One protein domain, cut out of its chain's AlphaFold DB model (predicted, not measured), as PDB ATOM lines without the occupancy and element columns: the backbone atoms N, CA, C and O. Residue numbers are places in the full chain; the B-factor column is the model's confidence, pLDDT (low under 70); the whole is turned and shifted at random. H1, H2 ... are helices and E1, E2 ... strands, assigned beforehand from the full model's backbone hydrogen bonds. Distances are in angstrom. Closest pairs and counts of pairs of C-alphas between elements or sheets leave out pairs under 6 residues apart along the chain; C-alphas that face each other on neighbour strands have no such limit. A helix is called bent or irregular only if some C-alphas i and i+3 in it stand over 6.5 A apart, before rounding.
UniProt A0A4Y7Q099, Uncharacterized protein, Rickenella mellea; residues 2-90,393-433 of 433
ATOM      1  N   ALA A   2     141.173 161.936 176.288       90.38
ATOM      2  CA  ALA A   2     140.515 162.141 174.983       90.38
ATOM      3  C   ALA A   2     140.193 163.619 174.658       90.38
ATOM      4  O   ALA A   2     140.528 164.106 173.582       90.38
ATOM      5  N   VAL A   3     139.621 164.359 175.618       93.25
ATOM      6  CA  VAL A   3     139.313 165.795 175.456       93.25
ATOM      7  C   VAL A   3     140.583 166.620 175.222       93.25
ATOM      8  O   VAL A   3     140.612 167.465 174.337       93.25
ATOM      9  N   ASP A   4     141.652 166.346 175.974       94.31
ATOM     10  CA  ASP A   4     142.924 167.071 175.860       94.31
ATOM     11  C   ASP A   4     143.574 166.852 174.487       94.31
ATOM     12  O   ASP A   4     144.055 167.796 173.858       94.31
ATOM     13  N   GLU A   5     143.550 165.611 173.993       94.56
ATOM     14  CA  GLU A   5     144.086 165.266 172.678       94.56
ATOM     15  C   GLU A   5     143.286 165.947 171.561       94.56
ATOM     16  O   GLU A   5     143.872 166.569 170.673       94.56
ATOM     17  N   TYR A   6     141.952 165.903 171.630       93.94
ATOM     18  CA  TYR A   6     141.070 166.577 170.675       93.94
ATOM     19  C   TYR A   6     141.323 168.094 170.625       93.94
ATOM     20  O   TYR A   6     141.524 168.673 169.551       93.94
ATOM     21  N   LEU A   7     141.372 168.745 171.791       95.50
ATOM     22  CA  LEU A   7     141.620 170.185 171.891       95.50
ATOM     23  C   LEU A   7     143.009 170.559 171.354       95.50
ATOM     24  O   LEU A   7     143.143 171.553 170.640       95.50
ATOM     25  N   THR A   8     144.016 169.722 171.609       96.06
ATOM     26  CA  THR A   8     145.381 169.913 171.095       96.06
ATOM     27  C   THR A   8     145.439 169.770 169.573       96.06
ATOM     28  O   THR A   8     146.024 170.605 168.880       96.06
ATOM     29  N   ARG A   9     144.797 168.733 169.020       95.38
ATOM     30  CA  ARG A   9     144.793 168.449 167.575       95.38
ATOM     31  C   ARG A   9     144.021 169.488 166.767       95.38
ATOM     32  O   ARG A   9     144.418 169.795 165.646       95.38
ATOM     33  N   SER A  10     142.956 170.048 167.335       94.62
ATOM     34  CA  SER A  10     142.130 171.069 166.681       94.62
ATOM     35  C   SER A  10     142.801 172.450 166.592       94.62
ATOM     36  O   SER A  10     142.350 173.290 165.813       94.62
ATOM     37  N   ARG A  11     143.895 172.695 167.333       94.88
ATOM     38  CA  ARG A  11     144.717 173.921 167.282       94.88
ATOM     39  C   ARG A  11     143.902 175.217 167.400       94.88
ATOM     40  O   ARG A  11     143.460 175.554 168.487       94.88
ATOM     41  N   SER A  12     143.741 175.961 166.306       95.12
ATOM     42  CA  SER A  12     143.007 177.231 166.222       95.12
ATOM     43  C   SER A  12     141.722 177.122 165.396       95.12
ATOM     44  O   SER A  12     141.039 178.127 165.172       95.12
ATOM     45  N   SER A  13     141.368 175.915 164.943       96.44
ATOM     46  CA  SER A  13     140.141 175.694 164.184       96.44
ATOM     47  C   SER A  13     138.912 176.001 165.045       96.44
ATOM     48  O   SER A  13     138.967 175.798 166.268       96.44
ATOM     49  N   PRO A  14     137.812 176.487 164.436       96.81
ATOM     50  CA  PRO A  14     136.518 176.560 165.102       96.81
ATOM     51  C   PRO A  14     136.140 175.216 165.728       96.81
ATOM     52  O   PRO A  14     136.504 174.165 165.198       96.81
ATOM     53  N   LEU A  15     135.452 175.269 166.863       96.69
ATOM     54  CA  LEU A  15     135.051 174.096 167.624       96.69
ATOM     55  C   LEU A  15     133.538 173.927 167.587       96.69
ATOM     56  O   LEU A  15     132.811 174.838 167.990       96.69
ATOM     57  N   ASP A  16     133.115 172.729 167.199       95.69
ATOM     58  CA  ASP A  16     131.762 172.241 167.433       95.69
ATOM     59  C   ASP A  16     131.822 171.232 168.583       95.69
ATOM     60  O   ASP A  16     132.631 170.294 168.571       95.69
ATOM     61  N   ILE A  17     131.030 171.466 169.625       94.62
ATOM     62  CA  ILE A  17     131.122 170.724 170.882       94.62
ATOM     63  C   ILE A  17     129.752 170.192 171.262       94.62
ATOM     64  O   ILE A  17     128.782 170.943 171.324       94.62
ATOM     65  N   SER A  18     129.683 168.900 171.573       93.88
ATOM     66  CA  SER A  18     128.494 168.280 172.147       93.88
ATOM     67  C   SER A  18     128.882 167.462 173.375       93.88
ATOM     68  O   SER A  18     129.585 166.454 173.280       93.88
ATOM     69  N   LEU A  19     128.446 167.922 174.545       93.00
ATOM     70  CA  LEU A  19     128.669 167.249 175.821       93.00
ATOM     71  C   LEU A  19     127.324 166.779 176.361       93.00
ATOM     72  O   LEU A  19     126.441 167.607 176.572       93.00
ATOM     73  N   PHE A  20     127.196 165.474 176.595       90.50
ATOM     74  CA  PHE A  20     125.976 164.882 177.128       90.50
ATOM     75  C   PHE A  20     126.218 164.267 178.499       90.50
ATOM     76  O   PHE A  20     127.064 163.382 178.671       90.50
ATOM     77  N   TYR A  21     125.446 164.732 179.472       89.12
ATOM     78  CA  TYR A  21     125.441 164.238 180.832       89.12
ATOM     79  C   TYR A  21     124.244 163.320 181.054       89.12
ATOM     80  O   TYR A  21     123.120 163.771 181.243       89.12
ATOM     81  N   MET A  22     124.491 162.011 181.047       85.19
ATOM     82  CA  MET A  22     123.437 161.012 181.200       85.19
ATOM     83  C   MET A  22     123.547 160.323 182.557       85.19
ATOM     84  O   MET A  22     124.575 159.736 182.899       85.19
ATOM     85  N   THR A  23     122.466 160.358 183.334       83.38
ATOM     86  CA  THR A  23     122.341 159.598 184.582       83.38
ATOM     87  C   THR A  23     121.361 158.453 184.373       83.38
ATOM     88  O   THR A  23     120.151 158.662 184.352       83.38
ATOM     89  N   LEU A  24     121.869 157.233 184.204       81.44
ATOM     90  CA  LEU A  24     121.022 156.058 184.002       81.44
ATOM     91  C   LEU A  24     120.535 155.523 185.354       81.44
ATOM     92  O   LEU A  24     121.327 155.074 186.180       81.44
ATOM     93  N   GLY A  25     119.223 155.584 185.593       77.44
ATOM     94  CA  GLY A  25     118.542 154.861 186.680       77.44
ATOM     95  C   GLY A  25     118.814 155.327 188.119       77.44
ATOM     96  O   GLY A  25     118.166 154.838 189.041       77.44
ATOM     97  N   ALA A  26     119.727 156.272 188.346       76.12
ATOM     98  CA  ALA A  26     119.999 156.822 189.671       76.12
ATOM     99  C   ALA A  26     119.196 158.107 189.911       76.12
ATOM    100  O   ALA A  26     119.185 159.006 189.076       76.12
ATOM    101  N   SER A  27     118.575 158.235 191.089       79.75
ATOM    102  CA  SER A  27     117.883 159.471 191.497       79.75
ATOM    103  C   SER A  27     118.829 160.665 191.632       79.75
ATOM    104  O   SER A  27     118.394 161.809 191.548       79.75
ATOM    105  N   ALA A  28     120.110 160.393 191.884       83.25
ATOM    106  CA  ALA A  28     121.173 161.377 191.878       83.25
ATOM    107  C   ALA A  28     122.492 160.724 191.427       83.25
ATOM    108  O   ALA A  28     122.796 159.601 191.844       83.25
ATOM    109  N   PRO A  29     123.290 161.412 190.603       84.94
ATOM    110  CA  PRO A  29     124.621 160.962 190.223       84.94
ATOM    111  C   PRO A  29     125.579 160.971 191.425       84.94
ATOM    112  O   PRO A  29     125.483 161.850 192.285       84.94
ATOM    113  N   PRO A  30     126.564 160.056 191.486       87.19
ATOM    114  CA  PRO A  30     127.612 160.129 192.496       87.19
ATOM    115  C   PRO A  30     128.393 161.459 192.417       87.19
ATOM    116  O   PRO A  30     128.744 161.884 191.312       87.19
ATOM    117  N   PRO A  31     128.767 162.093 193.548       88.94
ATOM    118  CA  PRO A  31     129.449 163.393 193.540       88.94
ATOM    119  C   PRO A  31     130.729 163.431 192.693       88.94
ATOM    120  O   PRO A  31     130.979 164.397 191.976       88.94
ATOM    121  N   TYR A  32     131.519 162.350 192.700       90.88
ATOM    122  CA  TYR A  32     132.750 162.270 191.909       90.88
ATOM    123  C   TYR A  32     132.493 162.351 190.395       90.88
ATOM    124  O   TYR A  32     133.370 162.775 189.641       90.88
ATOM    125  N   PHE A  33     131.314 161.924 189.932       88.94
ATOM    126  CA  PHE A  33     130.945 161.968 188.522       88.94
ATOM    127  C   PHE A  33     130.678 163.411 188.089       88.94
ATOM    128  O   PHE A  33     131.236 163.867 187.092       88.94
ATOM    129  N   VAL A  34     129.944 164.168 188.912       89.94
ATOM    130  CA  VAL A  34     129.745 165.615 188.734       89.94
ATOM    131  C   VAL A  34     131.094 166.344 188.705       89.94
ATOM    132  O   VAL A  34     131.342 167.146 187.807       89.94
ATOM    133  N   THR A  35     132.028 166.013 189.606       92.38
ATOM    134  CA  THR A  35     133.384 166.597 189.603       92.38
ATOM    135  C   THR A  35     134.153 166.315 188.306       92.38
ATOM    136  O   THR A  35     134.820 167.208 187.776       92.38
ATOM    137  N   LYS A  36     134.062 165.094 187.763       91.88
ATOM    138  CA  LYS A  36     134.707 164.739 186.487       91.88
ATOM    139  C   LYS A  36     134.131 165.542 185.322       91.88
ATOM    140  O   LYS A  36     134.897 166.065 184.516       91.88
ATOM    141  N   VAL A  37     132.810 165.678 185.260       91.69
ATOM    142  CA  VAL A  37     132.129 166.446 184.209       91.69
ATOM    143  C   VAL A  37     132.466 167.925 184.322       91.69
ATOM    144  O   VAL A  37     132.875 168.520 183.332       91.69
ATOM    145  N   ASN A  38     132.459 168.483 185.534       92.75
ATOM    146  CA  ASN A  38     132.950 169.838 185.791       92.75
ATOM    147  C   ASN A  38     134.381 170.035 185.281       92.75
ATOM    148  O   ASN A  38     134.667 171.025 184.616       92.75
ATOM    149  N   THR A  39     135.274 169.076 185.531       94.69
ATOM    150  CA  THR A  39     136.664 169.141 185.049       94.69
ATOM    151  C   THR A  39     136.735 169.188 183.519       94.69
ATOM    152  O   THR A  39     137.549 169.920 182.959       94.69
ATOM    153  N   ILE A  40     135.882 168.432 182.826       94.62
ATOM    154  CA  ILE A  40     135.805 168.440 181.359       94.62
ATOM    155  C   ILE A  40     135.236 169.765 180.849       94.62
ATOM    156  O   ILE A  40     135.815 170.361 179.942       94.62
ATOM    157  N   VAL A  41     134.154 170.249 181.464       94.94
ATOM    158  CA  VAL A  41     133.544 171.547 181.152       94.94
ATOM    159  C   VAL A  41     134.588 172.656 181.272       94.94
ATOM    160  O   VAL A  41     134.754 173.416 180.327       94.94
ATOM    161  N   GLN A  42     135.381 172.700 182.349       95.12
ATOM    162  CA  GLN A  42     136.453 173.696 182.503       95.12
ATOM    163  C   GLN A  42     137.481 173.660 181.366       95.12
ATOM    164  O   GLN A  42     137.862 174.702 180.835       95.12
ATOM    165  N   LYS A  43     137.907 172.462 180.949       95.88
ATOM    166  CA  LYS A  43     138.845 172.310 179.825       95.88
ATOM    167  C   LYS A  43     138.259 172.843 178.523       95.88
ATOM    168  O   LYS A  43     138.951 173.508 177.764       95.88
ATOM    169  N   VAL A  44     136.982 172.571 178.279       95.88
ATOM    170  CA  VAL A  44     136.253 173.048 177.101       95.88
ATOM    171  C   VAL A  44     136.056 174.571 177.135       95.88
ATOM    172  O   VAL A  44     136.251 175.235 176.114       95.88
ATOM    173  N   LEU A  45     135.732 175.132 178.305       95.50
ATOM    174  CA  LEU A  45     135.523 176.568 178.527       95.50
ATOM    175  C   LEU A  45     136.764 177.408 178.226       95.50
ATOM    176  O   LEU A  45     136.635 178.495 177.668       95.50
ATOM    177  N   ALA A  46     137.964 176.881 178.486       95.88
ATOM    178  CA  ALA A  46     139.222 177.547 178.136       95.88
ATOM    179  C   ALA A  46     139.372 177.833 176.624       95.88
ATOM    180  O   ALA A  46     140.207 178.641 176.215       95.88
ATOM    181  N   HIS A  47     138.551 177.200 175.780       96.19
ATOM    182  CA  HIS A  47     138.534 177.393 174.333       96.19
ATOM    183  C   HIS A  47     137.265 178.100 173.820       96.19
ATOM    184  O   HIS A  47     136.979 178.013 172.625       96.19
ATOM    185  N   SER A  48     136.528 178.823 174.679       96.50
ATOM    186  CA  SER A  48     135.255 179.490 174.332       96.50
ATOM    187  C   SER A  48     135.333 180.414 173.116       96.50
ATOM    188  O   SER A  48     134.444 180.414 172.270       96.50
ATOM    189  N   HIS A  49     136.448 181.125 172.950       96.31
ATOM    190  CA  HIS A  49     136.694 182.021 171.816       96.31
ATOM    191  C   HIS A  49     136.678 181.322 170.436       96.31
ATOM    192  O   HIS A  49     136.580 181.980 169.399       96.31
ATOM    193  N   ARG A  50     136.795 179.987 170.401       96.38
ATOM    194  CA  ARG A  50     136.781 179.173 169.171       96.38
ATOM    195  C   ARG A  50     135.428 178.534 168.894       96.38
ATOM    196  O   ARG A  50     135.275 177.934 167.833       96.38
ATOM    197  N   TRP A  51     134.491 178.598 169.833       97.06
ATOM    198  CA  TRP A  51     133.214 177.906 169.718       97.06
ATOM    199  C   TRP A  51     132.406 178.432 168.542       97.06
ATOM    200  O   TRP A  51     132.317 179.642 168.340       97.06
ATOM    201  N   ARG A  52     131.817 177.510 167.785       97.00
ATOM    202  CA  ARG A  52     130.910 177.806 166.678       97.00
ATOM    203  C   ARG A  52     129.529 177.228 166.935       97.00
ATOM    204  O   ARG A  52     128.557 177.982 166.909       97.00
ATOM    205  N   GLU A  53     129.451 175.938 167.229       96.81
ATOM    206  CA  GLU A  53     128.217 175.269 167.637       96.81
ATOM    207  C   GLU A  53     128.441 174.534 168.951       96.81
ATOM    208  O   GLU A  53     129.412 173.792 169.107       96.81
ATOM    209  N   VAL A  54     127.566 174.761 169.924       95.88
ATOM    210  CA  VAL A  54     127.725 174.193 171.260       95.88
ATOM    211  C   VAL A  54     126.413 173.611 171.737       95.88
ATOM    212  O   VAL A  54     125.402 174.305 171.790       95.88
ATOM    213  N   LEU A  55     126.461 172.347 172.136       95.19
ATOM    214  CA  LEU A  55     125.398 171.649 172.831       95.19
ATOM    215  C   LEU A  55     125.947 171.150 174.163       95.19
ATOM    216  O   LEU A  55     126.866 170.331 174.208       95.19
ATOM    217  N   PHE A  56     125.362 171.635 175.248       94.94
ATOM    218  CA  PHE A  56     125.646 171.165 176.591       94.94
ATOM    219  C   PHE A  56     124.384 170.622 177.235       94.94
ATOM    220  O   PHE A  56     123.449 171.368 177.491       94.94
ATOM    221  N   ASP A  57     124.396 169.337 177.545       92.56
ATOM    222  CA  ASP A  57     123.542 168.725 178.549       92.56
ATOM    223  C   ASP A  57     124.451 168.403 179.735       92.56
ATOM    224  O   ASP A  57     125.329 167.545 179.630       92.56
ATOM    225  N   ILE A  58     124.366 169.208 180.796       93.12
ATOM    226  CA  ILE A  58     125.338 169.231 181.899       93.12
ATOM    227  C   ILE A  58     124.647 169.340 183.266       93.12
ATOM    228  O   ILE A  58     123.507 169.808 183.352       93.12
ATOM    229  N   PRO A  59     125.344 168.963 184.359       92.50
ATOM    230  CA  PRO A  59     124.851 169.178 185.713       92.50
ATOM    231  C   PRO A  59     124.512 170.648 185.973       92.50
ATOM    232  O   PRO A  59     125.198 171.553 185.490       92.50
ATOM    233  N   ALA A  60     123.493 170.877 186.801       90.69
ATOM    234  CA  ALA A  60     123.025 172.206 187.194       90.69
ATOM    235  C   ALA A  60     124.157 173.105 187.716       90.69
ATOM    236  O   ALA A  60     124.250 174.284 187.378       90.69
ATOM    237  N   GLU A  61     125.066 172.524 188.499       90.19
ATOM    238  CA  GLU A  61     126.203 173.209 189.109       90.19
ATOM    239  C   GLU A  61     127.201 173.737 188.066       90.19
ATOM    240  O   GLU A  61     127.900 174.716 188.321       90.19
ATOM    241  N   SER A  62     127.261 173.110 186.887       93.44
ATOM    242  CA  SER A  62     128.148 173.500 185.789       93.44
ATOM    243  C   SER A  62     127.582 174.655 184.957       93.44
ATOM    244  O   SER A  62     128.354 175.419 184.372       93.44
ATOM    245  N   VAL A  63     126.250 174.792 184.882       93.75
ATOM    246  CA  VAL A  63     125.577 175.727 183.960       93.75
ATOM    247  C   VAL A  63     125.983 177.173 184.234       93.75
ATOM    248  O   VAL A  63     126.344 177.901 183.310       93.75
ATOM    249  N   GLN A  64     125.999 177.587 185.505       93.12
ATOM    250  CA  GLN A  64     126.381 178.954 185.863       93.12
ATOM    251  C   GLN A  64     127.822 179.265 185.443       93.12
ATOM    252  O   GLN A  64     128.098 180.371 184.984       93.12
ATOM    253  N   THR A  65     128.739 178.299 185.556       93.88
ATOM    254  CA  THR A  65     130.123 178.504 185.117       93.88
ATOM    255  C   THR A  65     130.222 178.649 183.603       93.88
ATOM    256  O   THR A  65     130.955 179.515 183.128       93.88
ATOM    257  N   VAL A  66     129.440 177.871 182.846       95.19
ATOM    258  CA  VAL A  66     129.325 178.053 181.393       95.19
ATOM    259  C   VAL A  66     128.817 179.457 181.066       95.19
ATOM    260  O   VAL A  66     129.438 180.161 180.276       95.19
ATOM    261  N   PHE A  67     127.735 179.907 181.704       95.06
ATOM    262  CA  PHE A  67     127.153 181.227 181.440       95.06
ATOM    263  C   PHE A  67     128.090 182.379 181.799       95.06
ATOM    264  O   PHE A  67     128.154 183.367 181.069       95.06
ATOM    265  N   SER A  68     128.849 182.248 182.886       93.50
ATOM    266  CA  SER A  68     129.864 183.230 183.260       93.50
ATOM    267  C   SER A  68     130.983 183.331 182.220       93.50
ATOM    268  O   SER A  68     131.411 184.441 181.919       93.50
ATOM    269  N   GLN A  69     131.414 182.216 181.619       92.25
ATOM    270  CA  GLN A  69     132.447 182.225 180.577       92.25
ATOM    271  C   GLN A  69     131.979 182.884 179.275       92.25
ATOM    272  O   GLN A  69     132.780 183.497 178.575       92.25
ATOM    273  N   LEU A  70     130.693 182.785 178.935       91.31
ATOM    274  CA  LEU A  70     130.147 183.397 177.715       91.31
ATOM    275  C   LEU A  70     130.228 184.927 177.739       91.31
ATOM    276  O   LEU A  70     130.355 185.558 176.692       91.31
ATOM    277  N   ALA A  71     130.258 185.520 178.935       90.00
ATOM    278  CA  ALA A  71     130.524 186.943 179.097       90.00
ATOM    279  C   ALA A  71     131.964 187.332 178.697       90.00
ATOM    280  O   ALA A  71     132.221 188.500 178.421       90.00
ATOM    281  N   SER A  72     132.901 186.375 178.664       84.94
ATOM    282  CA  SER A  72     134.338 186.573 178.420       84.94
ATOM    283  C   SER A  72     134.758 186.414 176.952       84.94
ATOM    284  O   SER A  72     135.898 186.046 176.691       84.94
ATOM    285  N   ASP A  73     133.860 186.749 176.022       88.44
ATOM    286  CA  ASP A  73     134.045 186.725 174.560       88.44
ATOM    287  C   ASP A  73     133.878 185.342 173.892       88.44
ATOM    288  O   ASP A  73     134.583 184.366 174.167       88.44
ATOM    289  N   VAL A  74     132.911 185.275 172.972       95.44
ATOM    290  CA  VAL A  74     132.569 184.101 172.149       95.44
ATOM    291  C   VAL A  74     132.255 184.542 170.713       95.44
ATOM    292  O   VAL A  74     131.145 184.361 170.208       95.44
ATOM    293  N   PRO A  75     133.239 185.128 170.013       94.75
ATOM    294  CA  PRO A  75     133.000 185.903 168.800       94.75
ATOM    295  C   PRO A  75     132.637 185.036 167.590       94.75
ATOM    296  O   PRO A  75     132.304 185.555 166.535       94.75
ATOM    297  N   ARG A  76     132.731 183.708 167.696       96.62
ATOM    298  CA  ARG A  76     132.434 182.769 166.604       96.62
ATOM    299  C   ARG A  76     131.169 181.954 166.836       96.62
ATOM    300  O   ARG A  76     130.814 181.158 165.969       96.62
ATOM    301  N   LEU A  77     130.508 182.138 167.978       97.69
ATOM    302  CA  LEU A  77     129.374 181.319 168.375       97.69
ATOM    303  C   LEU A  77     128.169 181.633 167.486       97.69
ATOM    304  O   LEU A  77     127.672 182.754 167.480       97.69
ATOM    305  N   THR A  78     127.715 180.624 166.747       97.94
ATOM    306  CA  THR A  78     126.561 180.681 165.833       97.94
ATOM    307  C   THR A  78     125.359 179.915 166.374       97.94
ATOM    308  O   THR A  78     124.220 180.307 166.131       97.94
ATOM    309  N   SER A  79     125.586 178.860 167.158       97.19
ATOM    310  CA  SER A  79     124.522 178.069 167.773       97.19
ATOM    311  C   SER A  79     124.893 177.657 169.188       97.19
ATOM    312  O   SER A  79     126.009 177.196 169.435       97.19
ATOM    313  N   MET A  80     123.949 177.818 170.110       96.50
ATOM    314  CA  MET A  80     124.105 177.423 171.500       96.50
ATOM    315  C   MET A  80     122.846 176.732 172.009       96.50
ATOM    316  O   MET A  80     121.750 177.286 171.942       96.50
ATOM    317  N   ILE A  81     123.031 175.541 172.563       95.38
ATOM    318  CA  ILE A  81     122.000 174.729 173.193       95.38
ATOM    319  C   ILE A  81     122.490 174.357 174.586       95.38
ATOM    320  O   ILE A  81     123.551 173.751 174.728       95.38
ATOM    321  N   VAL A  82     121.732 174.722 175.616       94.19
ATOM    322  CA  VAL A  82     122.031 174.370 177.005       94.19
ATOM    323  C   VAL A  82     120.819 173.749 177.671       94.19
ATOM    324  O   VAL A  82     119.733 174.327 177.747       94.19
ATOM    325  N   VAL A  83     121.059 172.554 178.179       91.94
ATOM    326  CA  VAL A  83     120.131 171.671 178.851       91.94
ATOM    327  C   VAL A  83     120.699 171.379 180.239       91.94
ATOM    328  O   VAL A  83     121.884 171.093 180.403       91.94
ATOM    329  N   GLU A  84     119.844 171.486 181.249       90.38
ATOM    330  CA  GLU A  84     120.170 171.139 182.631       90.38
ATOM    331  C   GLU A  84     119.580 169.760 182.938       90.38
ATOM    332  O   GLU A  84     118.355 169.610 182.983       90.38
ATOM    333  N   SER A  85     120.431 168.761 183.175       85.69
ATOM    334  CA  SER A  85     119.993 167.364 183.326       85.69
ATOM    335  C   SER A  85     119.326 167.059 184.678       85.69
ATOM    336  O   SER A  85     118.744 165.995 184.859       85.69
ATOM    337  N   SER A  86     119.405 167.968 185.658       80.12
ATOM    338  CA  SER A  86     118.827 167.790 186.997       80.12
ATOM    339  C   SER A  86     117.688 168.780 187.236       80.12
ATOM    340  O   SER A  86     117.905 169.956 187.503       80.12
ATOM    341  N   SER A  87     116.442 168.309 187.175       67.06
ATOM    342  CA  SER A  87     115.263 169.149 187.438       67.06
ATOM    343  C   SER A  87     114.895 169.248 188.926       67.06
ATOM    344  O   SER A  87     114.109 170.113 189.317       67.06
ATOM    345  N   VAL A  88     115.469 168.389 189.777       70.12
ATOM    346  CA  VAL A  88     114.977 168.140 191.146       70.12
ATOM    347  C   VAL A  88     115.112 169.376 192.052       70.12
ATOM    348  O   VAL A  88     114.350 169.538 193.008       70.12
ATOM    349  N   HIS A  89     116.027 170.301 191.739       66.19
ATOM    350  CA  HIS A  89     116.331 171.456 192.591       66.19
ATOM    351  C   HIS A  89     116.448 172.792 191.849       66.19
ATOM    352  O   HIS A  89     117.201 173.659 192.289       66.19
ATOM    353  N   ARG A  90     115.661 173.017 190.786       64.94
ATOM    354  CA  ARG A  90     115.621 174.309 190.072       64.94
ATOM    355  C   ARG A  90     115.186 175.451 190.991       64.94
ATOM    356  O   ARG A  90     114.000 175.745 191.082       64.94
ATOM    357  N   ILE A 393     117.277 138.548 179.373       33.34
ATOM    358  CA  ILE A 393     116.867 139.164 178.100       33.34
ATOM    359  C   ILE A 393     116.703 140.700 178.190       33.34
ATOM    360  O   ILE A 393     116.922 141.406 177.204       33.34
ATOM    361  N   TYR A 394     116.359 141.255 179.361       31.17
ATOM    362  CA  TYR A 394     116.217 142.709 179.533       31.17
ATOM    363  C   TYR A 394     117.559 143.447 179.674       31.17
ATOM    364  O   TYR A 394     117.643 144.614 179.288       31.17
ATOM    365  N   ARG A 395     118.624 142.778 180.147       37.84
ATOM    366  CA  ARG A 395     119.986 143.351 180.171       37.84
ATOM    367  C   ARG A 395     120.553 143.492 178.761       37.84
ATOM    368  O   ARG A 395     121.105 144.541 178.433       37.84
ATOM    369  N   ASP A 396     120.332 142.489 177.913       34.38
ATOM    370  CA  ASP A 396     120.794 142.520 176.524       34.38
ATOM    371  C   ASP A 396     120.055 143.587 175.708       34.38
ATOM    372  O   ASP A 396     120.672 144.279 174.904       34.38
ATOM    373  N   ARG A 397     118.759 143.821 175.967       30.39
ATOM    374  CA  ARG A 397     118.007 144.881 175.274       30.39
ATOM    375  C   ARG A 397     118.527 146.285 175.573       30.39
ATOM    376  O   ARG A 397     118.597 147.073 174.638       30.39
ATOM    377  N   ILE A 398     118.937 146.611 176.800       34.69
ATOM    378  CA  ILE A 398     119.487 147.945 177.117       34.69
ATOM    379  C   ILE A 398     120.848 148.147 176.431       34.69
ATOM    380  O   ILE A 398     121.051 149.168 175.781       34.69
ATOM    381  N   ALA A 399     121.736 147.147 176.468       36.03
ATOM    382  CA  ALA A 399     123.027 147.209 175.774       36.03
ATOM    383  C   ALA A 399     122.877 147.284 174.239       36.03
ATOM    384  O   ALA A 399     123.592 148.046 173.580       36.03
ATOM    385  N   ILE A 400     121.913 146.547 173.668       34.06
ATOM    386  CA  ILE A 400     121.562 146.615 172.242       34.06
ATOM    387  C   ILE A 400     120.991 147.989 171.900       34.06
ATOM    388  O   ILE A 400     121.346 148.529 170.863       34.06
ATOM    389  N   THR A 401     120.176 148.585 172.770       34.12
ATOM    390  CA  THR A 401     119.556 149.898 172.549       34.12
ATOM    391  C   THR A 401     120.611 151.010 172.557       34.12
ATOM    392  O   THR A 401     120.668 151.804 171.625       34.12
ATOM    393  N   THR A 402     121.534 151.012 173.520       38.25
ATOM    394  CA  THR A 402     122.652 151.970 173.573       38.25
ATOM    395  C   THR A 402     123.610 151.820 172.385       38.25
ATOM    396  O   THR A 402     124.013 152.812 171.771       38.25
ATOM    397  N   THR A 403     123.936 150.582 171.998       39.69
ATOM    398  CA  THR A 403     124.812 150.311 170.846       39.69
ATOM    399  C   THR A 403     124.108 150.630 169.525       39.69
ATOM    400  O   THR A 403     124.722 151.237 168.646       39.69
ATOM    401  N   MET A 404     122.815 150.303 169.388       36.00
ATOM    402  CA  MET A 404     121.987 150.703 168.247       36.00
ATOM    403  C   MET A 404     121.918 152.213 168.147       36.00
ATOM    404  O   MET A 404     122.121 152.702 167.053       36.00
ATOM    405  N   TYR A 405     121.698 152.961 169.231       41.31
ATOM    406  CA  TYR A 405     121.556 154.416 169.153       41.31
ATOM    407  C   TYR A 405     122.873 155.153 168.946       41.31
ATOM    408  O   TYR A 405     122.900 156.112 168.182       41.31
ATOM    409  N   SER A 406     123.982 154.679 169.518       43.16
ATOM    410  CA  SER A 406     125.316 155.178 169.162       43.16
ATOM    411  C   SER A 406     125.610 154.924 167.676       43.16
ATOM    412  O   SER A 406     126.030 155.827 166.952       43.16
ATOM    413  N   THR A 407     125.272 153.733 167.170       43.50
ATOM    414  CA  THR A 407     125.444 153.370 165.752       43.50
ATOM    415  C   THR A 407     124.452 154.093 164.836       43.50
ATOM    416  O   THR A 407     124.813 154.442 163.721       43.50
ATOM    417  N   MET A 408     123.225 154.349 165.289       39.78
ATOM    418  CA  MET A 408     122.152 155.009 164.545       39.78
ATOM    419  C   MET A 408     122.382 156.515 164.506       39.78
ATOM    420  O   MET A 408     122.296 157.075 163.429       39.78
ATOM    421  N   MET A 409     122.819 157.160 165.596       41.84
ATOM    422  CA  MET A 409     123.346 158.527 165.519       41.84
ATOM    423  C   MET A 409     124.531 158.585 164.563       41.84
ATOM    424  O   MET A 409     124.550 159.431 163.681       41.84
ATOM    425  N   THR A 410     125.492 157.663 164.671       45.81
ATOM    426  CA  THR A 410     126.661 157.656 163.778       45.81
ATOM    427  C   THR A 410     126.267 157.430 162.308       45.81
ATOM    428  O   THR A 410     126.828 158.080 161.432       45.81
ATOM    429  N   ARG A 411     125.270 156.573 162.027       40.81
ATOM    430  CA  ARG A 411     124.737 156.305 160.678       40.81
ATOM    431  C   ARG A 411     123.888 157.445 160.134       40.81
ATOM    432  O   ARG A 411     124.167 157.890 159.035       40.81
ATOM    433  N   THR A 412     122.938 157.990 160.891       40.56
ATOM    434  CA  THR A 412     122.147 159.164 160.482       40.56
ATOM    435  C   THR A 412     123.054 160.380 160.231       40.56
ATOM    436  O   THR A 412     122.838 161.156 159.297       40.56
ATOM    437  N   LEU A 413     124.142 160.519 161.001       42.16
ATOM    438  CA  LEU A 413     125.174 161.537 160.776       42.16
ATOM    439  C   LEU A 413     126.075 161.239 159.556       42.16
ATOM    440  O   LEU A 413     126.606 162.178 158.969       42.16
ATOM    441  N   GLN A 414     126.246 159.977 159.145       41.88
ATOM    442  CA  GLN A 414     126.980 159.598 157.925       41.88
ATOM    443  C   GLN A 414     126.117 159.682 156.654       41.88
ATOM    444  O   GLN A 414     126.581 160.201 155.637       41.88
ATOM    445  N   ASP A 415     124.870 159.217 156.712       37.25
ATOM    446  CA  ASP A 415     123.945 159.117 155.576       37.25
ATOM    447  C   ASP A 415     123.382 160.481 155.146       37.25
ATOM    448  O   ASP A 415     122.986 160.659 153.997       37.25
ATOM    449  N   SER A 416     123.435 161.491 156.020       37.12
ATOM    450  CA  SER A 416     123.097 162.879 155.675       37.12
ATOM    451  C   SER A 416     124.140 163.570 154.776       37.12
ATOM    452  O   SER A 416     123.928 164.705 154.352       37.12
ATOM    453  N   GLY A 417     125.275 162.925 154.460       29.14
ATOM    454  CA  GLY A 417     126.318 163.491 153.591       29.14
ATOM    455  C   GLY A 417     127.043 164.709 154.184       29.14
ATOM    456  O   GLY A 417     127.865 165.342 153.513       29.14
ATOM    457  N   ILE A 418     126.775 165.034 155.451       36.78
ATOM    458  CA  ILE A 418     127.373 166.153 156.172       36.78
ATOM    459  C   ILE A 418     128.763 165.720 156.654       36.78
ATOM    460  O   ILE A 418     128.920 164.998 157.636       36.78
ATOM    461  N   ARG A 419     129.819 166.174 155.966       32.34
ATOM    462  CA  ARG A 419     131.192 166.061 156.484       32.34
ATOM    463  C   ARG A 419     131.346 166.994 157.683       32.34
ATOM    464  O   ARG A 419     131.640 168.175 157.506       32.34
ATOM    465  N   PHE A 420     131.181 166.474 158.896       36.34
ATOM    466  CA  PHE A 420     131.489 167.235 160.102       36.34
ATOM    467  C   PHE A 420     133.001 167.506 160.188       36.34
ATOM    468  O   PHE A 420     133.802 166.563 160.175       36.34
ATOM    469  N   PRO A 421     133.439 168.771 160.294       36.12
ATOM    470  CA  PRO A 421     134.780 169.054 160.770       36.12
ATOM    471  C   PRO A 421     134.855 168.615 162.238       36.12
ATOM    472  O   PRO A 421     134.270 169.260 163.091       36.12
ATOM    473  N   ILE A 422     135.535 167.493 162.499       48.94
ATOM    474  CA  ILE A 422     135.928 166.951 163.816       48.94
ATOM    475  C   ILE A 422     134.994 167.386 164.968       48.94
ATOM    476  O   ILE A 422     135.319 168.305 165.709       48.94
ATOM    477  N   SER A 423     133.850 166.728 165.140       44.97
ATOM    478  CA  SER A 423     132.964 166.974 166.287       44.97
ATOM    479  C   SER A 423     133.382 166.103 167.473       44.97
ATOM    480  O   SER A 423     133.601 164.901 167.318       44.97
ATOM    481  N   LEU A 424     133.501 166.689 168.667       51.12
ATOM    482  CA  LEU A 424     133.676 165.917 169.897       51.12
ATOM    483  C   LEU A 424     132.297 165.530 170.431       51.12
ATOM    484  O   LEU A 424     131.595 166.377 170.980       51.12
ATOM    485  N   LEU A 425     131.952 164.249 170.299       53.78
ATOM    486  CA  LEU A 425     130.861 163.636 171.044       53.78
ATOM    487  C   LEU A 425     131.453 162.959 172.280       53.78
ATOM    488  O   LEU A 425     132.196 161.985 172.169       53.78
ATOM    489  N   ALA A 426     131.138 163.485 173.459       56.84
ATOM    490  CA  ALA A 426     131.503 162.852 174.715       56.84
ATOM    491  C   ALA A 426     130.227 162.409 175.438       56.84
ATOM    492  O   ALA A 426     129.525 163.227 176.035       56.84
ATOM    493  N   VAL A 427     129.933 161.110 175.346       56.28
ATOM    494  CA  VAL A 427     128.873 160.445 176.111       56.28
ATOM    495  C   VAL A 427     129.523 159.790 177.320       56.28
ATOM    496  O   VAL A 427     130.449 158.988 177.177       56.28
ATOM    497  N   TYR A 428     129.066 160.154 178.513       52.97
ATOM    498  CA  TYR A 428     129.530 159.544 179.751       52.97
ATOM    499  C   TYR A 428     128.395 158.763 180.388       52.97
ATOM    500  O   TYR A 428     127.433 159.342 180.881       52.97
ATOM    501  N   GLU A 429     128.542 157.442 180.383       46.34
ATOM    502  CA  GLU A 429     127.587 156.527 180.987       46.34
ATOM    503  C   GLU A 429     128.044 156.100 182.376       46.34
ATOM    504  O   GLU A 429     129.216 155.796 182.614       46.34
ATOM    505  N   TYR A 430     127.083 156.045 183.291       39.75
ATOM    506  CA  TYR A 430     127.222 155.346 184.555       39.75
ATOM    507  C   TYR A 430     126.229 154.185 184.569       39.75
ATOM    508  O   TYR A 430     125.024 154.410 184.656       39.75
ATOM    509  N   LEU A 431     126.730 152.955 184.460       32.47
ATOM    510  CA  LEU A 431     125.935 151.733 184.586       32.47
ATOM    511  C   LEU A 431     126.171 151.136 185.978       32.47
ATOM    512  O   LEU A 431     127.314 150.889 186.368       32.47
ATOM    513  N   PHE A 432     125.091 150.929 186.733       32.56
ATOM    514  CA  PHE A 432     125.125 150.146 187.970       32.56
ATOM    515  C   PHE A 432     125.352 148.666 187.617       32.56
ATOM    516  O   PHE A 432     124.632 148.123 186.776       32.56
ATOM    517  N   PHE A 433     126.345 148.036 188.251       31.20
ATOM    518  CA  PHE A 433     126.526 146.580 188.252       31.20
ATOM    519  C   PHE A 433     125.751 145.934 189.394       31.20
ATOM    520  O   PHE A 433     125.793 146.510 190.508       31.20
TER     521      PHE A 433
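AT A GLANCE: This is residues 2 to 90 and 393 to 433 of the 433 residues of an uncharacterized protein of Rickenella mellea (UniProt A0A4Y7Q099). A parallel four-stranded sheet is covered on one face by H2 and H3, side by side, with H1 next to H2 near the E4 edge, and the other face bears no named helix. Beyond the E4 edge the long helix H4 sticks out as an arm with residues 393 to 405 and 407 to 415. The printed part has 130 residues, with helices and strands alternating as H1 E1 H2 E2 H3 E3 H4 E4; the sheet's order is E3 E2 E1 E4 and the class is mixed, helices and strands. The whole is compact, with a radius of gyration of the C-alphas of 16.0 A and spans of 50 by 40 by 25 A.

HOW THE PARTS SIT: Along the printed part come H1, residues 2 to 10; E1, 15 to 21; H2, 31 to 45; E2, 51 to 58; H3, 60 to 70; E3, 79 to 84; H4, 393 to 415; and E4, 424 to 428. H1 is on the sheet, its C-alpha of Tyr 6 being 7.5 A from that of Leu 424 in E4, the closest pair. H1 and H2 only just touch, with 3 pairs of C-alphas within 8 A, the closest those of Val 3 and Ile 40 at 7.4 A; H2 does so with residues 40 to 43 alone. H2 and H3 touch, closest at the C-alphas of Asn 38 and Ser 62, 6.0 A, at a shallow tilt of 12 degrees, the same way. H2 runs along the strands at a height over the sheet of 9.7 A, and H3, on the same face, at 9.9 A. H1, H2 and H3 with the sheet make two layers, helices on one face of a sheet. E1, H2, E2 and E2, H3, E3 are strand-helix-strand units, two parallel neighbour strands with a helix between them along the chain, each with a right-handed crossover. Within hydrogen-bond range are N 54 and O 79 of E2 and E3, 2.9 A; N 55 and O 17 of E2 and E1, 2.8 A; and N 18 and O 424 of E1 and E4, 3.2 A. In H1, H2 and H4 every O i to N i+4 pair is within hydrogen-bond range; in H3, 5 of 7 are. H4 is not on the sheet and is apart from H1, H2 and H3.

IN THESE COORDINATES: H1 begins at C-alpha 2, (140.515, 162.141, 174.983), and is 12.3 A long. E1 measures 19.1 A, H2 20.9 A, E2 16.9 A, H3 16.3 A and E3 17.0 A. H3 is irregular, but only just: C-alphas 61 and 64 are 6.6 A apart. H4 begins at (116.867, 139.164, 178.100) and is 30.9 A long; E4, 12.4 A, ends at (129.530, 159.544, 179.751).

THE WHOLE: The C-alphas farthest apart, those of Asp 73 and Ile 393, are 50.7 A apart. Residues 91 to 392 are not printed, and C-alphas 90 and 393 are 37.1 A apart across the cut. Of the links that are printed whole, none is long. Mean pLDDT of the printed part is 75.0; residues 87, 89 to 90 and 393 to 433 are under 70.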